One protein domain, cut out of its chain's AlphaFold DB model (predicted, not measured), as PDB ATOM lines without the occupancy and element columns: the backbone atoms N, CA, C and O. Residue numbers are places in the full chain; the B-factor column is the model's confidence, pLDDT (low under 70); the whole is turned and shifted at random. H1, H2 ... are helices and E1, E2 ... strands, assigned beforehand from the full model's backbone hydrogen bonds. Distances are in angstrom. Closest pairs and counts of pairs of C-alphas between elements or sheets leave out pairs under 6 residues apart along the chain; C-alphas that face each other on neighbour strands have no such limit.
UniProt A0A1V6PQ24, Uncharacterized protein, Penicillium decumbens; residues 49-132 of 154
ATOM      1  N   HIS A  49      -3.860 -45.108  14.700       86.00
ATOM      2  CA  HIS A  49      -3.036 -43.938  14.390       86.00
ATOM      3  C   HIS A  49      -2.684 -43.069  15.612       86.00
ATOM      4  O   HIS A  49      -2.381 -41.885  15.471       86.00
ATOM      5  N   SER A  50      -2.704 -43.640  16.822       85.50
ATOM      6  CA  SER A  50      -2.462 -42.877  18.054       85.50
ATOM      7  C   SER A  50      -1.102 -42.179  18.085       85.50
ATOM      8  O   SER A  50      -1.023 -41.028  18.503       85.50
ATOM      9  N   LYS A  51      -0.038 -42.829  17.592       88.62
ATOM     10  CA  LYS A  51       1.309 -42.231  17.530       88.62
ATOM     11  C   LYS A  51       1.341 -40.991  16.641       88.62
ATOM     12  O   LYS A  51       1.965 -39.997  16.990       88.62
ATOM     13  N   GLN A  52       0.665 -41.053  15.500       88.69
ATOM     14  CA  GLN A  52       0.635 -39.953  14.549       88.69
ATOM     15  C   GLN A  52      -0.202 -38.783  15.070       88.69
ATOM     16  O   GLN A  52       0.195 -37.638  14.913       88.69
ATOM     17  N   PHE A  53      -1.295 -39.055  15.780       85.88
ATOM     18  CA  PHE A  53      -2.078 -38.012  16.443       85.88
ATOM     19  C   PHE A  53      -1.355 -37.353  17.619       85.88
ATOM     20  O   PHE A  53      -1.460 -36.146  17.822       85.88
ATOM     21  N   GLN A  54      -0.585 -38.121  18.391       88.00
ATOM     22  CA  GLN A  54       0.277 -37.557  19.433       88.00
ATOM     23  C   GLN A  54       1.358 -36.644  18.836       88.00
ATOM     24  O   GLN A  54       1.678 -35.620  19.439       88.00
ATOM     25  N   ALA A  55       1.866 -36.988  17.649       87.94
ATOM     26  CA  ALA A  55       2.825 -36.179  16.901       87.94
ATOM     27  C   ALA A  55       2.195 -34.982  16.162       87.94
ATOM     28  O   ALA A  55       2.915 -34.045  15.834       87.94
ATOM     29  N   ALA A  56       0.884 -34.999  15.898       86.31
ATOM     30  CA  ALA A  56       0.187 -33.906  15.225       86.31
ATOM     31  C   ALA A  56       0.163 -32.633  16.087       86.31
ATOM     32  O   ALA A  56       0.025 -32.694  17.313       86.31
ATOM     33  N   GLY A  57       0.284 -31.478  15.432       87.44
ATOM     34  CA  GLY A  57       0.177 -30.163  16.065       87.44
ATOM     35  C   GLY A  57      -1.273 -29.710  16.216       87.44
ATOM     36  O   GLY A  57      -2.202 -30.380  15.771       87.44
ATOM     37  N   TYR A  58      -1.472 -28.565  16.846       86.69
ATOM     38  CA  TYR A  58      -2.706 -27.801  16.807       86.69
ATOM     39  C   TYR A  58      -2.680 -26.863  15.608       86.69
ATOM     40  O   TYR A  58      -1.714 -26.145  15.419       86.69
ATOM     41  N   ALA A  59      -3.762 -26.836  14.846       88.06
ATOM     42  CA  ALA A  59      -4.020 -25.852  13.810       88.06
ATOM     43  C   ALA A  59      -5.186 -24.949  14.247       88.06
ATOM     44  O   ALA A  59      -6.082 -25.420  14.955       88.06
ATOM     45  N   PRO A  60      -5.213 -23.673  13.834       90.25
ATOM     46  CA  PRO A  60      -6.319 -22.781  14.159       90.25
ATOM     47  C   PRO A  60      -7.624 -23.294  13.536       90.25
ATOM     48  O   PRO A  60      -7.665 -23.704  12.373       90.25
ATOM     49  N   PHE A  61      -8.697 -23.275  14.323       89.19
ATOM     50  CA  PHE A  61     -10.053 -23.565  13.877       89.19
ATOM     51  C   PHE A  61     -10.664 -22.286  13.305       89.19
ATOM     52  O   PHE A  61     -11.136 -21.413  14.038       89.19
ATOM     53  N   LEU A  62     -10.621 -22.179  11.980       92.62
ATOM     54  CA  LEU A  62     -11.014 -21.005  11.219       92.62
ATOM     55  C   LEU A  62     -12.385 -21.192  10.571       92.62
ATOM     56  O   LEU A  62     -12.692 -22.239   9.988       92.62
ATOM     57  N   ILE A  63     -13.194 -20.139  10.624       92.56
ATOM     58  CA  ILE A  63     -14.463 -20.008   9.907       92.56
ATOM     59  C   ILE A  63     -14.451 -18.633   9.252       92.56
ATOM     60  O   ILE A  63     -14.364 -17.627   9.949       92.56
ATOM     61  N   ASP A  64     -14.479 -18.592   7.919       90.25
ATOM     62  CA  ASP A  64     -14.452 -17.350   7.132       90.25
ATOM     63  C   ASP A  64     -13.316 -16.383   7.535       90.25
ATOM     64  O   ASP A  64     -13.476 -15.164   7.560       90.25
ATOM     65  N   GLY A  65     -12.148 -16.939   7.881       88.44
ATOM     66  CA  GLY A  65     -10.962 -16.185   8.308       88.44
ATOM     67  C   GLY A  65     -10.949 -15.761   9.782       88.44
ATOM     68  O   GLY A  65      -9.965 -15.176  10.226       88.44
ATOM     69  N   VAL A  66     -11.995 -16.074  10.550       90.00
ATOM     70  CA  VAL A  66     -12.073 -15.812  11.993       90.00
ATOM     71  C   VAL A  66     -11.703 -17.070  12.771       90.00
ATOM     72  O   VAL A  66     -12.210 -18.157  12.493       90.00
ATOM     73  N   GLU A  67     -10.827 -16.920  13.760       89.81
ATOM     74  CA  GLU A  67     -10.401 -18.004  14.643       89.81
ATOM     75  C   GLU A  67     -11.377 -18.188  15.805       89.81
ATOM     76  O   GLU A  67     -11.593 -17.290  16.616       89.81
ATOM     77  N   TYR A  68     -11.967 -19.379  15.878       84.94
ATOM     78  CA  TYR A  68     -12.933 -19.771  16.905       84.94
ATOM     79  C   TYR A  68     -12.365 -20.802  17.884       84.94
ATOM     80  O   TYR A  68     -13.055 -21.220  18.816       84.94
ATOM     81  N   GLY A  69     -11.136 -21.265  17.667       86.00
ATOM     82  CA  GLY A  69     -10.552 -22.331  18.458       86.00
ATOM     83  C   GLY A  69      -9.259 -22.873  17.874       86.00
ATOM     84  O   GLY A  69      -8.701 -22.330  16.930       86.00
ATOM     85  N   GLU A  70      -8.846 -24.018  18.395       87.62
ATOM     86  CA  GLU A  70      -7.693 -24.770  17.915       87.62
ATOM     87  C   GLU A  70      -8.019 -26.259  17.847       87.62
ATOM     88  O   GLU A  70      -8.671 -26.827  18.730       87.62
ATOM     89  N   THR A  71      -7.548 -26.904  16.790       89.06
ATOM     90  CA  THR A  71      -7.829 -28.298  16.479       89.06
ATOM     91  C   THR A  71      -6.542 -29.075  16.281       89.06
ATOM     92  O   THR A  71      -5.705 -28.721  15.460       89.06
ATOM     93  N   ARG A  72      -6.419 -30.200  16.977       89.69
ATOM     94  CA  ARG A  72      -5.464 -31.257  16.656       89.69
ATOM     95  C   ARG A  72      -6.200 -32.356  15.911       89.69
ATOM     96  O   ARG A  72      -7.160 -32.904  16.438       89.69
ATOM     97  N   GLU A  73      -5.751 -32.719  14.723       87.25
ATOM     98  CA  GLU A  73      -6.407 -33.704  13.871       87.25
ATOM     99  C   GLU A  73      -5.378 -34.623  13.219       87.25
ATOM    100  O   GLU A  73      -4.325 -34.188  12.761       87.25
ATOM    101  N   TYR A  74      -5.681 -35.917  13.177       85.50
ATOM    102  CA  TYR A  74      -4.956 -36.873  12.357       85.50
ATOM    103  C   TYR A  74      -5.914 -37.931  11.809       85.50
ATOM    104  O   TYR A  74      -6.516 -38.714  12.552       85.50
ATOM    105  N   GLY A  75      -6.025 -37.992  10.484       84.25
ATOM    106  CA  GLY A  75      -6.960 -38.858   9.781       84.25
ATOM    107  C   GLY A  75      -8.391 -38.629  10.264       84.25
ATOM    108  O   GLY A  75      -8.921 -37.537  10.130       84.25
ATOM    109  N   ASN A  76      -9.004 -39.663  10.843       83.94
ATOM    110  CA  ASN A  76     -10.397 -39.624  11.304       83.94
ATOM    111  C   ASN A  76     -10.541 -39.286  12.798       83.94
ATOM    112  O   ASN A  76     -11.617 -39.490  13.360       83.94
ATOM    113  N   PHE A  77      -9.467 -38.873  13.473       87.75
ATOM    114  CA  PHE A  77      -9.514 -38.540  14.891       87.75
ATOM    115  C   PHE A  77      -9.035 -37.115  15.125       87.75
ATOM    116  O   PHE A  77      -7.950 -36.730  14.690       87.75
ATOM    117  N   SER A  78      -9.846 -36.355  15.847       89.81
ATOM    118  CA  SER A  78      -9.644 -34.931  16.058       89.81
ATOM    119  C   SER A  78     -10.052 -34.513  17.465       89.81
ATOM    120  O   SER A  78     -11.023 -35.022  18.024       89.81
ATOM    121  N   PHE A  79      -9.345 -33.532  18.008       90.81
ATOM    122  CA  PHE A  79      -9.678 -32.831  19.236       90.81
ATOM    123  C   PHE A  79      -9.705 -31.330  18.947       90.81
ATOM    124  O   PHE A  79      -8.692 -30.773  18.531       90.81
ATOM    125  N   THR A  80     -10.846 -30.685  19.185       89.88
ATOM    126  CA  THR A  80     -11.026 -29.243  18.979       89.88
ATOM    127  C   THR A  80     -11.372 -28.575  20.297       89.88
ATOM    128  O   THR A  80     -12.341 -28.953  20.956       89.88
ATOM    129  N   ARG A  81     -10.603 -27.551  20.663       88.19
ATOM    130  CA  ARG A  81     -10.937 -26.619  21.736       88.19
ATOM    131  C   ARG A  81     -11.558 -25.382  21.105       88.19
ATOM    132  O   ARG A  81     -10.916 -24.721  20.300       88.19
ATOM    133  N   VAL A  82     -12.786 -25.069  21.496       85.00
ATOM    134  CA  VAL A  82     -13.482 -23.845  21.085       85.00
ATOM    135  C   VAL A  82     -13.197 -22.748  22.115       85.00
ATOM    136  O   VAL A  82     -13.184 -23.009  23.322       85.00
ATOM    137  N   TYR A  83     -12.896 -21.539  21.649       83.12
ATOM    138  CA  TYR A  83     -12.635 -20.383  22.506       83.12
ATOM    139  C   TYR A  83     -13.941 -19.794  23.047       83.12
ATOM    140  O   TYR A  83     -15.008 -19.990  22.472       83.12
ATOM    141  N   GLU A  84     -13.867 -19.092  24.182       79.12
ATOM    142  CA  GLU A  84     -15.021 -18.410  24.794       79.12
ATOM    143  C   GLU A  84     -16.279 -19.285  25.004       79.12
ATOM    144  O   GLU A  84     -17.400 -18.778  24.978       79.12
ATOM    145  N   SER A  85     -16.128 -20.602  25.206       75.25
ATOM    146  CA  SER A  85     -17.256 -21.535  25.360       75.25
ATOM    147  C   SER A  85     -17.305 -22.224  26.734       75.25
ATOM    148  O   SER A  85     -16.275 -22.684  27.228       75.25
ATOM    149  N   GLY A  86     -18.505 -22.345  27.324       70.19
ATOM    150  CA  GLY A  86     -18.802 -23.185  28.505       70.19
ATOM    151  C   GLY A  86     -19.135 -24.650  28.147       70.19
ATOM    152  O   GLY A  86     -18.731 -25.104  27.080       70.19
ATOM    153  N   HIS A  87     -19.886 -25.403  28.985       69.94
ATOM    154  CA  HIS A  87     -20.348 -26.773  28.603       69.94
ATOM    155  C   HIS A  87     -21.014 -26.756  27.241       69.94
ATOM    156  O   HIS A  87     -20.803 -27.631  26.406       69.94
ATOM    157  N   GLU A  88     -21.955 -25.825  27.116       76.62
ATOM    158  CA  GLU A  88     -22.928 -25.820  26.051       76.62
ATOM    159  C   GLU A  88     -22.327 -24.992  24.936       76.62
ATOM    160  O   GLU A  88     -22.731 -23.863  24.683       76.62
ATOM    161  N   VAL A  89     -21.300 -25.551  24.292       79.81
ATOM    162  CA  VAL A  89     -20.602 -24.906  23.175       79.81
ATOM    163  C   VAL A  89     -21.583 -24.295  22.160       79.81
ATOM    164  O   VAL A  89     -21.367 -23.143  21.800       79.81
ATOM    165  N   PRO A  90     -22.696 -24.951  21.760       84.56
ATOM    166  CA  PRO A  90     -23.660 -24.348  20.835       84.56
ATOM    167  C   PRO A  90     -24.378 -23.102  21.370       84.56
ATOM    168  O   PRO A  90     -24.821 -22.283  20.572       84.56
ATOM    169  N   PHE A  91     -24.504 -22.944  22.690       77.88
ATOM    170  CA  PHE A  91     -25.117 -21.765  23.302       77.88
ATOM    171  C   PHE A  91     -24.175 -20.556  23.253       77.88
ATOM    172  O   PHE A  91     -24.592 -19.460  22.886       77.88
ATOM    173  N   TYR A  92     -22.895 -20.757  23.583       72.81
ATOM    174  CA  TYR A  92     -21.897 -19.681  23.613       72.81
ATOM    175  C   TYR A  92     -21.311 -19.365  22.231       72.81
ATOM    176  O   TYR A  92     -21.026 -18.212  21.924       72.81
ATOM    177  N   GLN A  93     -21.123 -20.391  21.400       85.75
ATOM    178  CA  GLN A  93     -20.466 -20.321  20.095       85.75
ATOM    179  C   GLN A  93     -21.275 -21.098  19.035       85.75
ATOM    180  O   GLN A  93     -20.823 -22.131  18.528       85.75
ATOM    181  N   PRO A  94     -22.483 -20.624  18.669       89.50
ATOM    182  CA  PRO A  94     -23.386 -21.342  17.763       89.50
ATOM    183  C   PRO A  94     -22.792 -21.564  16.365       89.50
ATOM    184  O   PRO A  94     -22.961 -22.635  15.781       89.50
ATOM    185  N   ILE A  95     -22.055 -20.579  15.843       91.69
ATOM    186  CA  ILE A  95     -21.405 -20.651  14.525       91.69
ATOM    187  C   ILE A  95     -20.312 -21.729  14.532       91.69
ATOM    188  O   ILE A  95     -20.285 -22.591  13.653       91.69
ATOM    189  N   ALA A  96     -19.462 -21.728  15.564       86.50
ATOM    190  CA  ALA A  96     -18.406 -22.720  15.735       86.50
ATOM    191  C   ALA A  96     -18.968 -24.142  15.852       86.50
ATOM    192  O   ALA A  96     -18.502 -25.053  15.168       86.50
ATOM    193  N   ALA A  97     -20.006 -24.322  16.673       89.75
ATOM    194  CA  ALA A  97     -20.648 -25.615  16.872       89.75
ATOM    195  C   ALA A  97     -21.267 -26.162  15.578       89.75
ATOM    196  O   ALA A  97     -21.096 -27.341  15.260       89.75
ATOM    197  N   LEU A  98     -21.949 -25.309  14.807       92.75
ATOM    198  CA  LEU A  98     -22.548 -25.709  13.537       92.75
ATOM    199  C   LEU A  98     -21.484 -26.120  12.515       92.75
ATOM    200  O   LEU A  98     -21.642 -27.136  11.841       92.75
ATOM    201  N   GLN A  99     -20.390 -25.364  12.412       92.88
ATOM    202  CA  GLN A  99     -19.304 -25.694  11.488       92.88
ATOM    203  C   GLN A  99     -18.590 -26.985  11.884       92.88
ATOM    204  O   GLN A  99     -18.347 -27.833  11.026       92.88
ATOM    205  N   LEU A 100     -18.334 -27.189  13.180       89.62
ATOM    206  CA  LEU A 100     -17.771 -28.438  13.695       89.62
ATOM    207  C   LEU A 100     -18.659 -29.637  13.326       89.62
ATOM    208  O   LEU A 100     -18.169 -30.647  12.818       89.62
ATOM    209  N   PHE A 101     -19.974 -29.505  13.516       92.56
ATOM    210  CA  PHE A 101     -20.953 -30.532  13.161       92.56
ATOM    211  C   PHE A 101     -20.974 -30.814  11.653       92.56
ATOM    212  O   PHE A 101     -20.884 -31.969  11.230       92.56
ATOM    213  N   ASN A 102     -21.026 -29.766  10.831       91.50
ATOM    214  CA  ASN A 102     -21.107 -29.879   9.378       91.50
ATOM    215  C   ASN A 102     -19.841 -30.510   8.765       91.50
ATOM    216  O   ASN A 102     -19.938 -31.400   7.915       91.50
ATOM    217  N   ARG A 103     -18.652 -30.096   9.225       92.38
ATOM    218  CA  ARG A 103     -17.365 -30.648   8.772       92.38
ATOM    219  C   ARG A 103     -17.228 -32.120   9.162       92.38
ATOM    220  O   ARG A 103     -16.895 -32.940   8.309       92.38
ATOM    221  N   THR A 104     -17.604 -32.467  10.396       90.00
ATOM    222  CA  THR A 104     -17.570 -33.852  10.896       90.00
ATOM    223  C   THR A 104     -18.470 -34.777  10.076       90.00
ATOM    224  O   THR A 104     -18.033 -35.848   9.658       90.00
ATOM    225  N   LEU A 105     -19.719 -34.375   9.808       90.12
ATOM    226  CA  LEU A 105     -20.665 -35.217   9.066       90.12
ATOM    227  C   LEU A 105     -20.249 -35.454   7.615       90.12
ATOM    228  O   LEU A 105     -20.469 -36.536   7.076       90.12
ATOM    229  N   ASN A 106     -19.647 -34.449   6.987       88.88
ATOM    230  CA  ASN A 106     -19.270 -34.517   5.581       88.88
ATOM    231  C   ASN A 106     -17.820 -34.992   5.358       88.88
ATOM    232  O   ASN A 106     -17.397 -35.129   4.207       88.88
ATOM    233  N   GLY A 107     -17.071 -35.267   6.433       88.31
ATOM    234  CA  GLY A 107     -15.694 -35.759   6.372       88.31
ATOM    235  C   GLY A 107     -14.697 -34.723   5.851       88.31
ATOM    236  O   GLY A 107     -13.812 -35.067   5.067       88.31
ATOM    237  N   TRP A 108     -14.863 -33.461   6.244       88.69
ATOM    238  CA  TRP A 108     -13.893 -32.395   5.981       88.69
ATOM    239  C   TRP A 108     -12.904 -32.271   7.128       88.69
ATOM    240  O   TRP A 108     -13.227 -32.621   8.263       88.69
ATOM    241  N   GLU A 109     -11.722 -31.742   6.823       89.06
ATOM    242  CA  GLU A 109     -10.770 -31.334   7.849       89.06
ATOM    243  C   GLU A 109     -11.425 -30.317   8.785       89.06
ATOM    244  O   GLU A 109     -12.155 -29.414   8.362       89.06
ATOM    245  N   LEU A 110     -11.183 -30.468  10.078       88.38
ATOM    246  CA  LEU A 110     -11.773 -29.579  11.060       88.38
ATOM    247  C   LEU A 110     -11.143 -28.181  11.106       88.38
ATOM    248  O   LEU A 110     -11.935 -27.256  11.267       88.38
ATOM    249  N   PRO A 111      -9.819 -27.967  10.932       88.25
ATOM    250  CA  PRO A 111      -9.206 -26.642  11.053       88.25
ATOM    251  C   PRO A 111      -9.828 -25.584  10.131       88.25
ATOM    252  O   PRO A 111     -10.357 -24.586  10.609       88.25
ATOM    253  N   THR A 112      -9.849 -25.818   8.819       87.75
ATOM    254  CA  THR A 112     -10.339 -24.841   7.827       87.75
ATOM    255  C   THR A 112     -11.580 -25.318   7.074       87.75
ATOM    256  O   THR A 112     -12.366 -24.497   6.610       87.75
ATOM    257  N   GLY A 113     -11.814 -26.632   6.986       87.75
ATOM    258  CA  GLY A 113     -12.922 -27.196   6.210       87.75
ATOM    259  C   GLY A 113     -12.747 -27.097   4.694       87.75
ATOM    260  O   GLY A 113     -13.730 -27.234   3.972       87.75
ATOM    261  N   GLU A 114     -11.530 -26.858   4.198       86.88
ATOM    262  CA  GLU A 114     -11.263 -26.667   2.765       86.88
ATOM    263  C   GLU A 114     -11.008 -27.988   2.034       86.88
ATOM    264  O   GLU A 114     -11.284 -28.116   0.838       86.88
ATOM    265  N   LYS A 115     -10.481 -28.990   2.744       87.00
ATOM    266  CA  LYS A 115     -10.109 -30.294   2.187       87.00
ATOM    267  C   LYS A 115     -10.907 -31.420   2.824       87.00
ATOM    268  O   LYS A 115     -11.218 -31.409   4.014       87.00
ATOM    269  N   LYS A 116     -11.216 -32.439   2.021       86.94
ATOM    270  CA  LYS A 116     -11.765 -33.700   2.532       86.94
ATOM    271  C   LYS A 116     -10.679 -34.506   3.233       86.94
ATOM    272  O   LYS A 116      -9.540 -34.544   2.768       86.94
ATOM    273  N   LEU A 117     -11.056 -35.198   4.304       84.69
ATOM    274  CA  LEU A 117     -10.156 -36.063   5.053       84.69
ATOM    275  C   LEU A 117      -9.633 -37.193   4.162       84.69
ATOM    276  O   LEU A 117     -10.389 -38.017   3.644       84.69
ATOM    277  N   THR A 118      -8.314 -37.250   4.014       77.88
ATOM    278  CA  THR A 118      -7.613 -38.357   3.359       77.88
ATOM    279  C   THR A 118      -6.864 -39.200   4.391       77.88
ATOM    280  O   THR A 118      -6.360 -38.649   5.374       77.88
ATOM    281  N   PRO A 119      -6.706 -40.522   4.179       69.00
ATOM    282  CA  PRO A 119      -5.864 -41.352   5.037       69.00
ATOM    283  C   PRO A 119      -4.423 -40.814   5.056       69.00
ATOM    284  O   PRO A 119      -3.716 -40.913   4.059       69.00
ATOM    285  N   GLY A 120      -3.998 -40.229   6.179       68.25
ATOM    286  CA  GLY A 120      -2.677 -39.601   6.330       68.25
ATOM    287  C   GLY A 120      -2.688 -38.077   6.467       68.25
ATOM    288  O   GLY A 120      -1.625 -37.493   6.646       68.25
ATOM    289  N   PHE A 121      -3.860 -37.436   6.423       75.69
ATOM    290  CA  PHE A 121      -3.989 -36.031   6.808       75.69
ATOM    291  C   PHE A 121      -3.624 -35.845   8.289       75.69
ATOM    292  O   PHE A 121      -4.017 -36.662   9.121       75.69
ATOM    293  N   GLY A 122      -2.897 -34.781   8.615       73.31
ATOM    294  CA  GLY A 122      -2.573 -34.409   9.987       73.31
ATOM    295  C   GLY A 122      -2.370 -32.906  10.104       73.31
ATOM    296  O   GLY A 122      -1.757 -32.301   9.224       73.31
ATOM    297  N   SER A 123      -2.873 -32.308  11.181       74.31
ATOM    298  CA  SER A 123      -2.600 -30.910  11.504       74.31
ATOM    299  C   SER A 123      -1.118 -30.728  11.847       74.31
ATOM    300  O   SER A 123      -0.503 -31.548  12.539       74.31
ATOM    301  N   SER A 124      -0.536 -29.650  11.331       69.88
ATOM    302  CA  SER A 124       0.840 -29.229  11.619       69.88
ATOM    303  C   SER A 124       0.842 -28.132  12.689       69.88
ATOM    304  O   SER A 124      -0.213 -27.574  12.959       69.88
ATOM    305  N   ASP A 125       2.000 -27.950  13.333       62.59
ATOM    306  CA  ASP A 125       2.389 -26.979  14.379       62.59
ATOM    307  C   ASP A 125       1.394 -25.872  14.808       62.59
ATOM    308  O   ASP A 125       0.808 -25.226  13.941       62.59
ATOM    309  N   PRO A 126       1.329 -25.500  16.115       60.16
ATOM    310  CA  PRO A 126       2.221 -25.885  17.226       60.16
ATOM    311  C   PRO A 126       1.767 -27.097  18.062       60.16
ATOM    312  O   PRO A 126       0.592 -27.414  18.167       60.16
ATOM    313  N   ALA A 127       2.694 -27.768  18.755       60.91
ATOM    314  CA  ALA A 127       2.393 -28.951  19.580       60.91
ATOM    315  C   ALA A 127       1.419 -28.697  20.757       60.91
ATOM    316  O   ALA A 127       0.768 -29.637  21.228       60.91
ATOM    317  N   SER A 128       1.289 -27.449  21.217       56.12
ATOM    318  CA  SER A 128       0.433 -27.059  22.342       56.12
ATOM    319  C   SER A 128      -0.551 -25.958  21.973       56.12
ATOM    320  O   SER A 128      -0.240 -25.040  21.220       56.12
ATOM    321  N   ALA A 129      -1.716 -26.049  22.605       57.12
ATOM    322  CA  ALA A 129      -2.727 -25.015  22.658       57.12
ATOM    323  C   ALA A 129      -2.148 -23.716  23.248       57.12
ATOM    324  O   ALA A 129      -1.680 -23.733  24.388       57.12
ATOM    325  N   THR A 130      -2.145 -22.609  22.498       66.75
ATOM    326  CA  THR A 130      -1.457 -21.363  22.926       66.75
ATOM    327  C   THR A 130      -2.428 -20.311  23.481       66.75
ATOM    328  O   THR A 130      -2.021 -19.378  24.176       66.75
ATOM    329  N   HIS A 131      -3.734 -20.474  23.254       61.28
ATOM    330  CA  HIS A 131      -4.724 -19.471  23.643       61.28
ATOM    331  C   HIS A 131      -4.970 -19.417  25.158       61.28
ATOM    332  O   HIS A 131      -5.349 -20.417  25.790       61.28
ATOM    333  N   THR A 132      -4.830 -18.215  25.724       56.97
ATOM    334  CA  THR A 132      -5.085 -17.907  27.139       56.97
ATOM    335  C   THR A 132      -6.303 -16.996  27.255       56.97
ATOM    336  O   THR A 132      -6.435 -16.036  26.508       56.97
TER     337      THR A 132
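This is residues 49 to 132 of the 154 residues of an uncharacterized protein of Penicillium decumbens (UniProt A0A1V6PQ24). What is the shape? A strongly twisted three-stranded sheet has helix H3 over one face and short H1 over the other near the E2-E3 turn, making three layers. What builds it? The 84 printed residues include H1 E1 E2 E3 H2 H3 in order; E1 E2 E3 is a meander, each strand antiparallel to the one before. The class is mixed; it is compact, radius of gyration 12.2 A, spanning 33 by 29 by 23 A.

What comes first? H1, residues 50 to 55, lies over E2, residues 66 to 74; the closest C-alphas, Phe 53 and Tyr 74, are 5.1 A apart. How do strands pair? E1, residues 58 to 63, and E2 form a hairpin, with N 59 and O 71 within hydrogen-bond range at 2.8 A. E2 and E3, residues 77 to 82, form another, with N 72 and O 79 at 2.8 A. What follows? H2, residues 89 to 92, touches H3, residues 94 to 106, only at the corner, with residues 96 to 98 of H3 alone; the closest C-alphas, Pro 90 and Ala 97, are 5.1 A apart. H3 is on the sheet at a height of 9.3 A, on the opposite face from H1. In H1 and H3 every O i to N i+4 pair is within hydrogen-bond range; H2 is too short for one.

Where are the anchors? H1 begins at C-alpha 50 (-2.462, -42.877, 18.054), and H3 ends at C-alpha 106 (-19.270, -34.517, 5.581). Which elements are longest? E2 measures 22.2 A and H3 18.4 A.

Is it cut? The printed part has no cut. Where is confidence low? Residues 87, 119 to 120 and 124 to 132 are under 70.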